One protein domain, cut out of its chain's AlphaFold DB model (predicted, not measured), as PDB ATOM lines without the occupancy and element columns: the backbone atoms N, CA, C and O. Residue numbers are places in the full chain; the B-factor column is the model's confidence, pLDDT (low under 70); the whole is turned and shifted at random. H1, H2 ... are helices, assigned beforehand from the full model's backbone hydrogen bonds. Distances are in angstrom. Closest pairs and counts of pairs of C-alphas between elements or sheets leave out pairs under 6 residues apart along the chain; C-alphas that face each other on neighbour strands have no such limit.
ATOM      1  N   HIS A 153      20.534  -4.773  50.810       66.00
ATOM      2  CA  HIS A 153      19.199  -5.014  50.285       66.00
ATOM      3  C   HIS A 153      19.225  -5.208  48.763       66.00
ATOM      4  O   HIS A 153      18.311  -5.828  48.228       66.00
ATOM      5  N   ILE A 154      20.263  -4.728  48.067       70.56
ATOM      6  CA  ILE A 154      20.463  -4.976  46.639       70.56
ATOM      7  C   ILE A 154      20.919  -6.425  46.423       70.56
ATOM      8  O   ILE A 154      20.362  -7.101  45.557       70.56
ATOM      9  N   ALA A 155      21.855  -6.929  47.234       68.50
ATOM     10  CA  ALA A 155      22.252  -8.340  47.214       68.50
ATOM     11  C   ALA A 155      21.067  -9.267  47.539       68.50
ATOM     12  O   ALA A 155      20.770 -10.164  46.755       68.50
ATOM     13  N   PHE A 156      20.303  -8.982  48.600       68.75
ATOM     14  CA  PHE A 156      19.107  -9.758  48.967       68.75
ATOM     15  C   PHE A 156      18.057  -9.801  47.838       68.75
ATOM     16  O   PHE A 156      17.454 -10.839  47.572       68.75
ATOM     17  N   LEU A 157      17.868  -8.689  47.120       70.12
ATOM     18  CA  LEU A 157      16.980  -8.612  45.953       70.12
ATOM     19  C   LEU A 157      17.500  -9.363  44.715       70.12
ATOM     20  O   LEU A 157      16.716  -9.643  43.807       70.12
ATOM     21  N   CYS A 158      18.793  -9.690  44.671       65.56
ATOM     22  CA  CYS A 158      19.399 -10.547  43.651       65.56
ATOM     23  C   CYS A 158      19.397 -12.033  44.065       65.56
ATOM     24  O   CYS A 158      19.336 -12.911  43.202       65.56
ATOM     25  N   GLU A 159      19.420 -12.323  45.368       70.12
ATOM     26  CA  GLU A 159      19.410 -13.672  45.953       70.12
ATOM     27  C   GLU A 159      18.027 -14.349  45.955       70.12
ATOM     28  O   GLU A 159      17.925 -15.520  46.317       70.12
ATOM     29  N   THR A 160      16.963 -13.670  45.503       74.38
ATOM     30  CA  THR A 160      15.601 -14.235  45.439       74.38
ATOM     31  C   THR A 160      15.562 -15.577  44.702       74.38
ATOM     32  O   THR A 160      16.122 -15.703  43.610       74.38
ATOM     33  N   GLU A 161      14.857 -16.561  45.265       70.94
ATOM     34  CA  GLU A 161      14.792 -17.936  44.749       70.94
ATOM     35  C   GLU A 161      14.135 -18.026  43.359       70.94
ATOM     36  O   GLU A 161      14.655 -18.703  42.470       70.94
ATOM     37  N   SER A 162      13.054 -17.271  43.135       86.75
ATOM     38  CA  SER A 162      12.389 -17.186  41.828       86.75
ATOM     39  C   SER A 162      13.274 -16.484  40.782       86.75
ATOM     40  O   SER A 162      13.751 -15.367  41.030       86.75
ATOM     41  N   PRO A 163      13.458 -17.076  39.582       87.31
ATOM     42  CA  PRO A 163      14.190 -16.439  38.487       87.31
ATOM     43  C   PRO A 163      13.475 -15.186  37.964       87.31
ATOM     44  O   PRO A 163      14.131 -14.275  37.455       87.31
ATOM     45  N   ASP A 164      12.153 -15.124  38.123       90.62
ATOM     46  CA  ASP A 164      11.321 -14.053  37.590       90.62
ATOM     47  C   ASP A 164      11.289 -12.849  38.529       90.62
ATOM     48  O   ASP A 164      11.519 -11.732  38.070       90.62
ATOM     49  N   HIS A 165      11.187 -13.050  39.849       89.56
ATOM     50  CA  HIS A 165      11.405 -11.956  40.808       89.56
ATOM     51  C   HIS A 165      12.833 -11.396  40.718       89.56
ATOM     52  O   HIS A 165      13.014 -10.179  40.761       89.56
ATOM     53  N   ARG A 166      13.843 -12.251  40.490       90.00
ATOM     54  CA  ARG A 166      15.219 -11.794  40.240       90.00
ATOM     55  C   ARG A 166      15.295 -10.909  38.995       90.00
ATOM     56  O   ARG A 166      15.946  -9.868  39.016       90.00
ATOM     57  N   TYR A 167      14.602 -11.284  37.921       91.94
ATOM     58  CA  TYR A 167      14.568 -10.487  36.699       91.94
ATOM     59  C   TYR A 167      13.775  -9.175  36.857       91.94
ATOM     60  O   TYR A 167      14.185  -8.154  36.308       91.94
ATOM     61  N   VAL A 168      12.717  -9.145  37.677       92.31
ATOM     62  CA  VAL A 168      12.051  -7.896  38.098       92.31
ATOM     63  C   VAL A 168      13.041  -6.974  38.822       92.31
ATOM     64  O   VAL A 168      13.145  -5.798  38.468       92.31
ATOM     65  N   SER A 169      13.824  -7.498  39.773       90.44
ATOM     66  CA  SER A 169      14.892  -6.740  40.442       90.44
ATOM     67  C   SER A 169      15.933  -6.209  39.446       90.44
ATOM     68  O   SER A 169      16.285  -5.031  39.511       90.44
ATOM     69  N   GLU A 170      16.383  -7.021  38.476       91.31
ATOM     70  CA  GLU A 170      17.291  -6.584  37.400       91.31
ATOM     71  C   GLU A 170      16.710  -5.408  36.586       91.31
ATOM     72  O   GLU A 170      17.425  -4.439  36.314       91.31
ATOM     73  N   ILE A 171      15.422  -5.462  36.222       92.94
ATOM     74  CA  ILE A 171      14.728  -4.397  35.479       92.94
ATOM     75  C   ILE A 171      14.660  -3.107  36.308       92.94
ATOM     76  O   ILE A 171      14.972  -2.028  35.799       92.94
ATOM     77  N   LEU A 172      14.275  -3.191  37.584       91.06
ATOM     78  CA  LEU A 172      14.142  -2.026  38.470       91.06
ATOM     79  C   LEU A 172      15.493  -1.386  38.814       91.06
ATOM     80  O   LEU A 172      15.586  -0.162  38.927       91.06
ATOM     81  N   LEU A 173      16.550  -2.194  38.936       89.31
ATOM     82  CA  LEU A 173      17.927  -1.719  39.067       89.31
ATOM     83  C   LEU A 173      18.378  -0.986  37.800       89.31
ATOM     84  O   LEU A 173      18.841   0.150  37.872       89.31
ATOM     85  N   ALA A 174      18.220  -1.612  36.630       90.12
ATOM     86  CA  ALA A 174      18.727  -1.072  35.371       90.12
ATOM     87  C   ALA A 174      17.922   0.134  34.844       90.12
ATOM     88  O   ALA A 174      18.468   0.959  34.114       90.12
ATOM     89  N   SER A 175      16.653   0.272  35.243       88.94
ATOM     90  CA  SER A 175      15.827   1.468  35.006       88.94
ATOM     91  C   SER A 175      16.052   2.589  36.034       88.94
ATOM     92  O   SER A 175      15.526   3.686  35.864       88.94
ATOM     93  N   GLY A 176      16.810   2.334  37.108       86.50
ATOM     94  CA  GLY A 176      17.027   3.280  38.207       86.50
ATOM     95  C   GLY A 176      15.821   3.471  39.139       86.50
ATOM     96  O   GLY A 176      15.919   4.229  40.104       86.50
ATOM     97  N   LEU A 177      14.706   2.771  38.901       85.88
ATOM     98  CA  LEU A 177      13.486   2.860  39.709       85.88
ATOM     99  C   LEU A 177      13.659   2.275  41.119       85.88
ATOM    100  O   LEU A 177      12.966   2.704  42.035       85.88
ATOM    101  N   LEU A 178      14.600   1.343  41.327       81.69
ATOM    102  CA  LEU A 178      14.872   0.800  42.664       81.69
ATOM    103  C   LEU A 178      15.532   1.827  43.604       81.69
ATOM    104  O   LEU A 178      15.280   1.822  44.806       81.69
ATOM    105  N   MET A 179      16.382   2.701  43.057       71.06
ATOM    106  CA  MET A 179      17.208   3.640  43.832       71.06
ATOM    107  C   MET A 179      16.560   5.016  44.009       71.06
ATOM    108  O   MET A 179      17.103   5.865  44.716       71.06
ATOM    109  N   LYS A 180      15.435   5.270  43.336       66.44
ATOM    110  CA  LYS A 180      14.772   6.569  43.342       66.44
ATOM    111  C   LYS A 180      13.740   6.619  44.465       66.44
ATOM    112  O   LYS A 180      12.788   5.849  44.465       66.44
ATOM    113  N   ASP A 181      13.922   7.547  45.396       59.28
ATOM    114  CA  ASP A 181      12.964   7.778  46.476       59.28
ATOM    115  C   ASP A 181      11.847   8.704  45.959       59.28
ATOM    116  O   ASP A 181      12.054   9.898  45.737       59.28
ATOM    117  N   LEU A 182      10.683   8.132  45.633       62.69
ATOM    118  CA  LEU A 182       9.698   8.768  44.740       62.69
ATOM    119  C   LEU A 182       8.819   9.855  45.385       62.69
ATOM    120  O   LEU A 182       7.999  10.457  44.698       62.69
ATOM    121  N   GLY A 183       8.971  10.127  46.682       48.41
ATOM    122  CA  GLY A 183       8.019  10.919  47.473       48.41
ATOM    123  C   GLY A 183       8.589  12.189  48.099       48.41
ATOM    124  O   GLY A 183       8.200  12.538  49.208       48.41
ATOM    125  N   SER A 194       8.158   7.204  24.541       80.19
ATOM    126  CA  SER A 194       7.313   6.098  24.077       80.19
ATOM    127  C   SER A 194       5.948   5.996  24.777       80.19
ATOM    128  O   SER A 194       5.131   5.189  24.350       80.19
ATOM    129  N   GLY A 195       5.696   6.775  25.835       81.00
ATOM    130  CA  GLY A 195       4.492   6.696  26.671       81.00
ATOM    131  C   GLY A 195       4.582   5.700  27.833       81.00
ATOM    132  O   GLY A 195       3.597   5.514  28.536       81.00
ATOM    133  N   TYR A 196       5.746   5.085  28.058       85.81
ATOM    134  CA  TYR A 196       5.936   4.021  29.048       85.81
ATOM    135  C   TYR A 196       6.830   4.438  30.227       85.81
ATOM    136  O   TYR A 196       7.719   5.269  30.035       85.81
ATOM    137  N   PRO A 197       6.658   3.857  31.432       87.44
ATOM    138  CA  PRO A 197       7.538   4.122  32.573       87.44
ATOM    139  C   PRO A 197       8.997   3.706  32.347       87.44
ATOM    140  O   PRO A 197       9.906   4.368  32.845       87.44
ATOM    141  N   ILE A 198       9.232   2.622  31.601       91.44
ATOM    142  CA  ILE A 198      10.570   2.106  31.293       91.44
ATOM    143  C   ILE A 198      10.929   2.420  29.831       91.44
ATOM    144  O   ILE A 198      10.097   2.326  28.926       91.44
ATOM    145  N   ASN A 199      12.196   2.772  29.580       90.94
ATOM    146  CA  ASN A 199      12.728   2.912  28.223       90.94
ATOM    147  C   ASN A 199      12.666   1.550  27.483       90.94
ATOM    148  O   ASN A 199      13.277   0.593  27.967       90.94
ATOM    149  N   PRO A 200      12.000   1.438  26.315       89.00
ATOM    150  CA  PRO A 200      11.899   0.183  25.565       89.00
ATOM    151  C   PRO A 200      13.258  -0.415  25.158       89.00
ATOM    152  O   PRO A 200      13.385  -1.640  25.096       89.00
ATOM    153  N   ASP A 201      14.290   0.410  24.951       91.69
ATOM    154  CA  ASP A 201      15.635  -0.058  24.591       91.69
ATOM    155  C   ASP A 201      16.336  -0.789  25.751       91.69
ATOM    156  O   ASP A 201      17.273  -1.561  25.528       91.69
ATOM    157  N   LEU A 202      15.866  -0.615  26.996       93.56
ATOM    158  CA  LEU A 202      16.435  -1.279  28.170       93.56
ATOM    159  C   LEU A 202      16.373  -2.809  28.051       93.56
ATOM    160  O   LEU A 202      17.304  -3.491  28.480       93.56
ATOM    161  N   PHE A 203      15.328  -3.350  27.417       94.31
ATOM    162  CA  PHE A 203      15.224  -4.785  27.159       94.31
ATOM    163  C   PHE A 203      16.397  -5.301  26.307       94.31
ATOM    164  O   PHE A 203      16.951  -6.362  26.594       94.31
ATOM    165  N   LEU A 204      16.825  -4.538  25.295       92.50
ATOM    166  CA  LEU A 204      17.962  -4.910  24.447       92.50
ATOM    167  C   LEU A 204      19.273  -4.911  25.243       92.50
ATOM    168  O   LEU A 204      20.079  -5.825  25.081       92.50
ATOM    169  N   VAL A 205      19.465  -3.936  26.137       93.38
ATOM    170  CA  VAL A 205      20.648  -3.844  27.013       93.38
ATOM    171  C   VAL A 205      20.704  -5.011  28.009       93.38
ATOM    172  O   VAL A 205      21.761  -5.621  28.191       93.38
ATOM    173  N   LEU A 206      19.572  -5.355  28.634       92.00
ATOM    174  CA  LEU A 206      19.460  -6.501  29.547       92.00
ATOM    175  C   LEU A 206      19.737  -7.829  28.822       92.00
ATOM    176  O   LEU A 206      20.469  -8.678  29.333       92.00
ATOM    177  N   GLU A 207      19.211  -7.988  27.607       90.19
ATOM    178  CA  GLU A 207      19.397  -9.195  26.803       90.19
ATOM    179  C   GLU A 207      20.840  -9.348  26.291       90.19
ATOM    180  O   GLU A 207      21.408 -10.436  26.370       90.19
ATOM    181  N   GLN A 208      21.478  -8.258  25.843       87.31
ATOM    182  CA  GLN A 208      22.899  -8.254  25.466       87.31
ATOM    183  C   GLN A 208      23.796  -8.659  26.641       87.31
ATOM    184  O   GLN A 208      24.716  -9.463  26.469       87.31
ATOM    185  N   ARG A 209      23.501  -8.163  27.853       81.69
ATOM    186  CA  ARG A 209      24.222  -8.558  29.070       81.69
ATOM    187  C   ARG A 209      24.082 -10.057  29.347       81.69
ATOM    188  O   ARG A 209      25.082 -10.683  29.677       81.69
ATOM    189  N   LYS A 210      22.889 -10.643  29.176       77.62
ATOM    190  CA  LYS A 210      22.671 -12.092  29.364       77.62
ATOM    191  C   LYS A 210      23.322 -12.948  28.272       77.62
ATOM    192  O   LYS A 210      23.850 -14.012  28.586       77.62
ATOM    193  N   ALA A 211      23.372 -12.477  27.026       63.38
ATOM    194  CA  ALA A 211      24.063 -13.172  25.937       63.38
ATOM    195  C   ALA A 211      25.595 -13.226  26.136       63.38
ATOM    196  O   ALA A 211      26.216 -14.250  25.858       63.38
ATOM    197  N   ARG A 233      14.154 -15.954  26.173       90.31
ATOM    198  CA  ARG A 233      14.098 -14.559  25.694       90.31
ATOM    199  C   ARG A 233      12.664 -14.081  25.509       90.31
ATOM    200  O   ARG A 233      12.369 -12.940  25.848       90.31
ATOM    201  N   ALA A 234      11.783 -14.936  24.991       91.56
ATOM    202  CA  ALA A 234      10.359 -14.634  24.876       91.56
ATOM    203  C   ALA A 234       9.724 -14.424  26.262       91.56
ATOM    204  O   ALA A 234       9.074 -13.406  26.476       91.56
ATOM    205  N   HIS A 235      10.019 -15.306  27.225       92.94
ATOM    206  CA  HIS A 235       9.610 -15.155  28.627       92.94
ATOM    207  C   HIS A 235      10.147 -13.860  29.251       92.94
ATOM    208  O   HIS A 235       9.376 -13.049  29.747       92.94
ATOM    209  N   ARG A 236      11.452 -13.574  29.121       93.44
ATOM    210  CA  ARG A 236      12.041 -12.294  29.565       93.44
ATOM    211  C   ARG A 236      11.387 -11.074  28.908       93.44
ATOM    212  O   ARG A 236      11.301 -10.025  29.540       93.44
ATOM    213  N   LYS A 237      10.950 -11.167  27.649       94.38
ATOM    214  CA  LYS A 237      10.241 -10.070  26.978       94.38
ATOM    215  C   LYS A 237       8.845  -9.877  27.572       94.38
ATOM    216  O   LYS A 237       8.521  -8.756  27.943       94.38
ATOM    217  N   LEU A 238       8.091 -10.963  27.756       94.69
ATOM    218  CA  LEU A 238       6.792 -10.939  28.432       94.69
ATOM    219  C   LEU A 238       6.909 -10.337  29.839       94.69
ATOM    220  O   LEU A 238       6.199  -9.392  30.152       94.69
ATOM    221  N   MET A 239       7.864 -10.801  30.646       94.31
ATOM    222  CA  MET A 239       8.122 -10.273  31.991       94.31
ATOM    223  C   MET A 239       8.465  -8.778  31.993       94.31
ATOM    224  O   MET A 239       7.977  -8.035  32.841       94.31
ATOM    225  N   PHE A 240       9.278  -8.318  31.036       95.62
ATOM    226  CA  PHE A 240       9.603  -6.898  30.885       95.62
ATOM    227  C   PHE A 240       8.356  -6.062  30.566       95.62
ATOM    228  O   PHE A 240       8.164  -5.001  31.161       95.62
ATOM    229  N   ASP A 241       7.501  -6.548  29.666       95.06
ATOM    230  CA  ASP A 241       6.269  -5.857  29.280       95.06
ATOM    231  C   ASP A 241       5.243  -5.859  30.422       95.06
ATOM    232  O   ASP A 241       4.732  -4.797  30.770       95.06
ATOM    233  N   THR A 242       5.037  -6.989  31.108       95.50
ATOM    234  CA  THR A 242       4.183  -7.091  32.304       95.50
ATOM    235  C   THR A 242       4.616  -6.123  33.407       95.50
ATOM    236  O   THR A 242       3.777  -5.420  33.969       95.50
ATOM    237  N   VAL A 243       5.920  -6.023  33.703       95.00
ATOM    238  CA  VAL A 243       6.438  -5.042  34.676       95.00
ATOM    239  C   VAL A 243       6.122  -3.613  34.234       95.00
ATOM    240  O   VAL A 243       5.677  -2.802  35.042       95.00
ATOM    241  N   ASN A 244       6.328  -3.300  32.956       93.62
ATOM    242  CA  ASN A 244       6.113  -1.968  32.403       93.62
ATOM    243  C   ASN A 244       4.624  -1.548  32.434       93.62
ATOM    244  O   ASN A 244       4.322  -0.408  32.789       93.62
ATOM    245  N   GLU A 245       3.699  -2.475  32.159       94.00
ATOM    246  CA  GLU A 245       2.245  -2.269  32.278       94.00
ATOM    247  C   GLU A 245       1.788  -2.133  33.742       94.00
ATOM    248  O   GLU A 245       1.037  -1.216  34.079       94.00
ATOM    249  N   LEU A 246       2.277  -2.984  34.655       93.25
ATOM    250  CA  LEU A 246       1.968  -2.881  36.090       93.25
ATOM    251  C   LEU A 246       2.460  -1.552  36.689       93.25
ATOM    252  O   LEU A 246       1.772  -0.952  37.519       93.25
ATOM    253  N   LEU A 247       3.627  -1.070  36.252       90.75
ATOM    254  CA  LEU A 247       4.148   0.250  36.606       90.75
ATOM    255  C   LEU A 247       3.267   1.377  36.057       90.75
ATOM    256  O   LEU A 247       2.924   2.291  36.807       90.75
ATOM    257  N   LEU A 248       2.863   1.306  34.784       88.94
ATOM    258  CA  LEU A 248       1.992   2.306  34.163       88.94
ATOM    259  C   LEU A 248       0.671   2.409  34.934       88.94
ATOM    260  O   LEU A 248       0.300   3.490  35.392       88.94
ATOM    261  N   GLN A 249       0.040   1.263  35.208       87.56
ATOM    262  CA  GLN A 249      -1.200   1.189  35.973       87.56
ATOM    263  C   GLN A 249      -1.056   1.757  37.398       87.56
ATOM    264  O   GLN A 249      -2.002   2.349  37.926       87.56
ATOM    265  N   LYS A 250       0.106   1.596  38.051       85.38
ATOM    266  CA  LYS A 250       0.365   2.223  39.358       85.38
ATOM    267  C   LYS A 250       0.464   3.736  39.262       85.38
ATOM    268  O   LYS A 250      -0.200   4.414  40.044       85.38
ATOM    269  N   PHE A 251       1.245   4.261  38.322       80.12
ATOM    270  CA  PHE A 251       1.461   5.703  38.214       80.12
ATOM    271  C   PHE A 251       0.219   6.447  37.710       80.12
ATOM    272  O   PHE A 251      -0.019   7.574  38.140       80.12
ATOM    273  N   GLU A 252      -0.636   5.817  36.901       79.94
ATOM    274  CA  GLU A 252      -1.957   6.360  36.554       79.94
ATOM    275  C   GLU A 252      -2.896   6.420  37.769       79.94
ATOM    276  O   GLU A 252      -3.509   7.460  38.028       79.94
ATOM    277  N   LYS A 253      -2.976   5.342  38.564       73.06
ATOM    278  CA  LYS A 253      -3.779   5.304  39.802       73.06
ATOM    279  C   LYS A 253      -3.299   6.335  40.824       73.06
ATOM    280  O   LYS A 253      -4.109   7.016  41.439       73.06
ATOM    281  N   GLU A 254      -1.991   6.491  40.980       68.50
ATOM    282  CA  GLU A 254      -1.416   7.482  41.887       68.50
ATOM    283  C   GLU A 254      -1.651   8.923  41.389       68.50
ATOM    284  O   GLU A 254      -2.118   9.775  42.144       68.50
ATOM    285  N   THR A 255      -1.431   9.190  40.098       62.47
ATOM    286  CA  THR A 255      -1.668  10.517  39.497       62.47
ATOM    287  C   THR A 255      -3.142  10.929  39.573       62.47
ATOM    288  O   THR A 255      -3.448  12.088  39.854       62.47
ATOM    289  N   THR A 256      -4.072   9.993  39.354       60.19
ATOM    290  CA  THR A 256      -5.515  10.265  39.470       60.19
ATOM    291  C   THR A 256      -5.939  10.535  40.914       60.19
ATOM    292  O   THR A 256      -6.721  11.459  41.129       60.19
ATOM    293  N   VAL A 257      -5.371   9.835  41.904       57.44
ATOM    294  CA  VAL A 257      -5.609  10.124  43.331       57.44
ATOM    295  C   VAL A 257      -5.169  11.546  43.698       57.44
ATOM    296  O   VAL A 257      -5.988  12.288  44.235       57.44
ATOM    297  N   TYR A 258      -3.955  11.983  43.334       54.25
ATOM    298  CA  TYR A 258      -3.509  13.364  43.600       54.25
ATOM    299  C   TYR A 258      -4.357  14.430  42.879       54.25
ATOM    300  O   TYR A 258      -4.593  15.516  43.416       54.25
ATOM    301  N   SER A 259      -4.830  14.132  41.665       51.00
ATOM    302  CA  SER A 259      -5.665  15.057  40.888       51.00
ATOM    303  C   SER A 259      -7.083  15.199  41.462       51.00
ATOM    304  O   SER A 259      -7.685  16.263  41.346       51.00
ATOM    305  N   VAL A 260      -7.615  14.163  42.121       50.34
ATOM    306  CA  VAL A 260      -8.940  14.198  42.765       50.34
ATOM    307  C   VAL A 260      -8.874  14.753  44.193       50.34
ATOM    308  O   VAL A 260      -9.694  15.603  44.541       50.34
ATOM    309  N   SER A 275       8.950   3.703  47.793       76.62
ATOM    310  CA  SER A 275      10.330   3.236  47.810       76.62
ATOM    311  C   SER A 275      10.498   2.073  46.830       76.62
ATOM    312  O   SER A 275       9.581   1.267  46.639       76.62
ATOM    313  N   GLY A 276      11.694   1.919  46.257       78.50
ATOM    314  CA  GLY A 276      11.997   0.804  45.354       78.50
ATOM    315  C   GLY A 276      11.684  -0.574  45.954       78.50
ATOM    316  O   GLY A 276      11.202  -1.458  45.252       78.50
ATOM    317  N   GLN A 277      11.843  -0.749  47.271       78.75
ATOM    318  CA  GLN A 277      11.466  -1.990  47.963       78.75
ATOM    319  C   GLN A 277       9.951  -2.258  47.949       78.75
ATOM    320  O   GLN A 277       9.532  -3.406  47.793       78.75
ATOM    321  N   ARG A 278       9.111  -1.221  48.098       82.88
ATOM    322  CA  ARG A 278       7.648  -1.349  47.945       82.88
ATOM    323  C   ARG A 278       7.279  -1.667  46.497       82.88
ATOM    324  O   ARG A 278       6.371  -2.460  46.272       82.88
ATOM    325  N   LEU A 279       8.016  -1.100  45.541       86.88
ATOM    326  CA  LEU A 279       7.828  -1.343  44.113       86.88
ATOM    327  C   LEU A 279       8.140  -2.796  43.726       86.88
ATOM    328  O   LEU A 279       7.323  -3.415  43.050       86.88
ATOM    329  N   VAL A 280       9.249  -3.369  44.221       88.06
ATOM    330  CA  VAL A 280       9.555  -4.803  44.051       88.06
ATOM    331  C   VAL A 280       8.431  -5.662  44.617       88.06
ATOM    332  O   VAL A 280       7.921  -6.521  43.907       88.06
ATOM    333  N   LYS A 281       8.027  -5.432  45.876       88.31
ATOM    334  CA  LYS A 281       6.984  -6.240  46.532       88.31
ATOM    335  C   LYS A 281       5.663  -6.195  45.768       88.31
ATOM    336  O   LYS A 281       5.056  -7.237  45.567       88.31
ATOM    337  N   PHE A 282       5.253  -5.010  45.312       90.75
ATOM    338  CA  PHE A 282       4.057  -4.859  44.488       90.75
ATOM    339  C   PHE A 282       4.166  -5.601  43.148       90.75
ATOM    340  O   PHE A 282       3.201  -6.231  42.725       90.75
ATOM    341  N   LEU A 283       5.309  -5.509  42.463       92.50
ATOM    342  CA  LEU A 283       5.485  -6.170  41.172       92.50
ATOM    343  C   LEU A 283       5.550  -7.692  41.324       92.50
ATOM    344  O   LEU A 283       4.918  -8.383  40.537       92.50
ATOM    345  N   ALA A 284       6.229  -8.202  42.356       89.94
ATOM    346  CA  ALA A 284       6.245  -9.625  42.688       89.94
ATOM    347  C   ALA A 284       4.823 -10.159  42.923       89.94
ATOM    348  O   ALA A 284       4.388 -11.034  42.178       89.94
ATOM    349  N   SER A 285       4.053  -9.541  43.830       90.31
ATOM    350  CA  SER A 285       2.665  -9.952  44.082       90.31
ATOM    351  C   SER A 285       1.772  -9.792  42.848       90.31
ATOM    352  O   SER A 285       0.936 -10.640  42.579       90.31
ATOM    353  N   GLY A 286       1.958  -8.724  42.064       92.06
ATOM    354  CA  GLY A 286       1.185  -8.490  40.843       92.06
ATOM    355  C   GLY A 286       1.459  -9.516  39.739       92.06
ATOM    356  O   GLY A 286       0.575  -9.780  38.930       92.06
ATOM    357  N   ILE A 287       2.656 -10.105  39.708       92.19
ATOM    358  CA  ILE A 287       3.007 -11.212  38.811       92.19
ATOM    359  C   ILE A 287       2.428 -12.529  39.346       92.19
ATOM    360  O   ILE A 287       1.757 -13.229  38.594       92.19
ATOM    361  N   GLU A 288       2.582 -12.815  40.643       92.12
ATOM    362  CA  GLU A 288       1.975 -13.988  41.297       92.12
ATOM    363  C   GLU A 288       0.443 -14.017  41.119       92.12
ATOM    364  O   GLU A 288      -0.128 -15.057  40.798       92.12
ATOM    365  N   ASP A 289      -0.234 -12.870  41.250       91.12
ATOM    366  CA  ASP A 289      -1.678 -12.725  41.017       91.12
ATOM    367  C   ASP A 289      -2.076 -13.055  39.567       91.12
ATOM    368  O   ASP A 289      -3.111 -13.693  39.336       91.12
ATOM    369  N   LEU A 290      -1.257 -12.654  38.586       89.75
ATOM    370  CA  LEU A 290      -1.471 -12.949  37.165       89.75
ATOM    371  C   LEU A 290      -1.222 -14.429  36.845       89.75
ATOM    372  O   LEU A 290      -1.993 -15.019  36.090       89.75
ATOM    373  N   GLU A 291      -0.205 -15.052  37.442       87.88
ATOM    374  CA  GLU A 291       0.065 -16.493  37.323       87.88
ATOM    375  C   GLU A 291      -1.033 -17.333  37.997       87.88
ATOM    376  O   GLU A 291      -1.492 -18.345  37.453       87.88
ATOM    377  N   MET A 292      -1.538 -16.888  39.151       87.81
ATOM    378  CA  MET A 292      -2.698 -17.485  39.813       87.81
ATOM    379  C   MET A 292      -3.978 -17.343  38.976       87.81
ATOM    380  O   MET A 292      -4.786 -18.269  38.936       87.81
ATOM    381  N   GLU A 293      -4.180 -16.228  38.271       85.69
ATOM    382  CA  GLU A 293      -5.313 -16.080  37.347       85.69
ATOM    383  C   GLU A 293      -5.149 -16.943  36.088       85.69
ATOM    384  O   GLU A 293      -6.084 -17.633  35.683       85.69
ATOM    385  N   GLN A 294      -3.949 -16.991  35.505       81.31
ATOM    386  CA  GLN A 294      -3.651 -17.835  34.347       81.31
ATOM    387  C   GLN A 294      -3.836 -19.326  34.663       81.31
ATOM    388  O   GLN A 294      -4.419 -20.061  33.865       81.31
ATOM    389  N   SER A 295      -3.393 -19.776  35.840       80.44
ATOM    390  CA  SER A 295      -3.579 -21.158  36.291       80.44
ATOM    391  C   SER A 295      -5.037 -21.479  36.633       80.44
ATOM    392  O   SER A 295      -5.491 -22.567  36.282       80.44
ATOM    393  N   ARG A 296      -5.814 -20.538  37.200       78.94
ATOM    394  CA  ARG A 296      -7.280 -20.680  37.344       78.94
ATOM    395  C   ARG A 296      -7.973 -20.889  35.996       78.94
ATOM    396  O   ARG A 296      -8.836 -21.758  35.893       78.94
ATOM    397  N   ILE A 297      -7.587 -20.129  34.969       70.50
ATOM    398  CA  ILE A 297      -8.120 -20.278  33.607       70.50
ATOM    399  C   ILE A 297      -7.739 -21.658  33.044       70.50
ATOM    400  O   ILE A 297      -8.618 -22.436  32.685       70.50
ATOM    401  N   CYS A 298      -6.449 -22.007  33.066       64.62
ATOM    402  CA  CYS A 298      -5.945 -23.242  32.461       64.62
ATOM    403  C   CYS A 298      -6.416 -24.526  33.174       64.62
ATOM    404  O   CYS A 298      -6.592 -25.555  32.524       64.62
ATOM    405  N   GLN A 299      -6.650 -24.498  34.494       59.41
ATOM    406  CA  GLN A 299      -7.272 -25.629  35.200       59.41
ATOM    407  C   GLN A 299      -8.706 -25.865  34.716       59.41
ATOM    408  O   GLN A 299      -9.126 -27.017  34.574       59.41
ATOM    409  N   LYS A 300      -9.441 -24.787  34.419       52.62
ATOM    410  CA  LYS A 300     -10.834 -24.849  33.972       52.62
ATOM    411  C   LYS A 300     -10.996 -25.370  32.545       52.62
ATOM    412  O   LYS A 300     -12.026 -25.963  32.246       52.62
ATOM    413  N   ASP A 301      -9.974 -25.249  31.700       50.25
ATOM    414  CA  ASP A 301      -9.995 -25.774  30.326       50.25
ATOM    415  C   ASP A 301      -9.987 -27.318  30.252       50.25
ATOM    416  O   ASP A 301     -10.352 -27.891  29.227       50.25
ATOM    417  N   SER A 302      -9.667 -28.016  31.353       55.09
ATOM    418  CA  SER A 302      -9.903 -29.468  31.485       55.09
ATOM    419  C   SER A 302     -11.385 -29.832  31.684       55.09
ATOM    420  O   SER A 302     -11.791 -30.972  31.457       55.09
ATOM    421  N   SER A 303     -12.208 -28.854  32.069       59.84
ATOM    422  CA  SER A 303     -13.631 -28.983  32.373       59.84
ATOM    423  C   SER A 303     -14.429 -27.922  31.612       59.84
ATOM    424  O   SER A 303     -14.850 -26.934  32.212       59.84
ATOM    425  N   VAL A 304     -14.593 -28.141  30.296       62.03
ATOM    426  CA  VAL A 304     -15.427 -27.385  29.330       62.03
ATOM    427  C   VAL A 304     -16.102 -26.158  29.952       62.03
ATOM    428  O   VAL A 304     -17.180 -26.275  30.542       62.03
TER     429      VAL A 304
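AT A GLANCE: This is residues 153 to 183, 194 to 211, 233 to 260 and 275 to 304 of the 366 residues of the protein "DUF4378 domain-containing protein" of Arundo donax (UniProt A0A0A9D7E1). Two long helices, H4 and H5, cross as an X, with H2 packed on both near the crossing and short H1 and H3 farther out; residues 252 to 260 and 291 to 304 stick out. The printed part has 107 residues with five helices, H1 to H5 along the chain, no named strand, class all helix. It is only just compact, close to loose: radius of gyration of the C-alphas 15.3 A, spans 47 by 45 by 29 A.

IN THESE COORDINATES: H4, residues 233 to 260, measures 40.6 A from C-alpha 233 at (14.098, -14.559, 25.694). H5, residues 276 to 300, measures 36.2 A, ending at (-10.834, -24.849, 33.972). H2 is residues 163 to 174, H3 202 to 211, H1 153 to 158.

HOW THE PARTS SIT: H4 and H5 touch at a steep tilt of 64 degrees, closest C-alphas Val 243 and Leu 283, 6.7 A. The hub H2 touches the other four, among them H5, closest C-alphas His 165 and Ala 284, 6.0 A. Every helix has each O i to N i+4 pair within hydrogen-bond range.

THE WHOLE: Cuts at 184 to 193, 212 to 232 and 261 to 274 leave C-alpha gaps of 23.9, 10.1 and 22.7 A. 23 residues have pLDDT under 70.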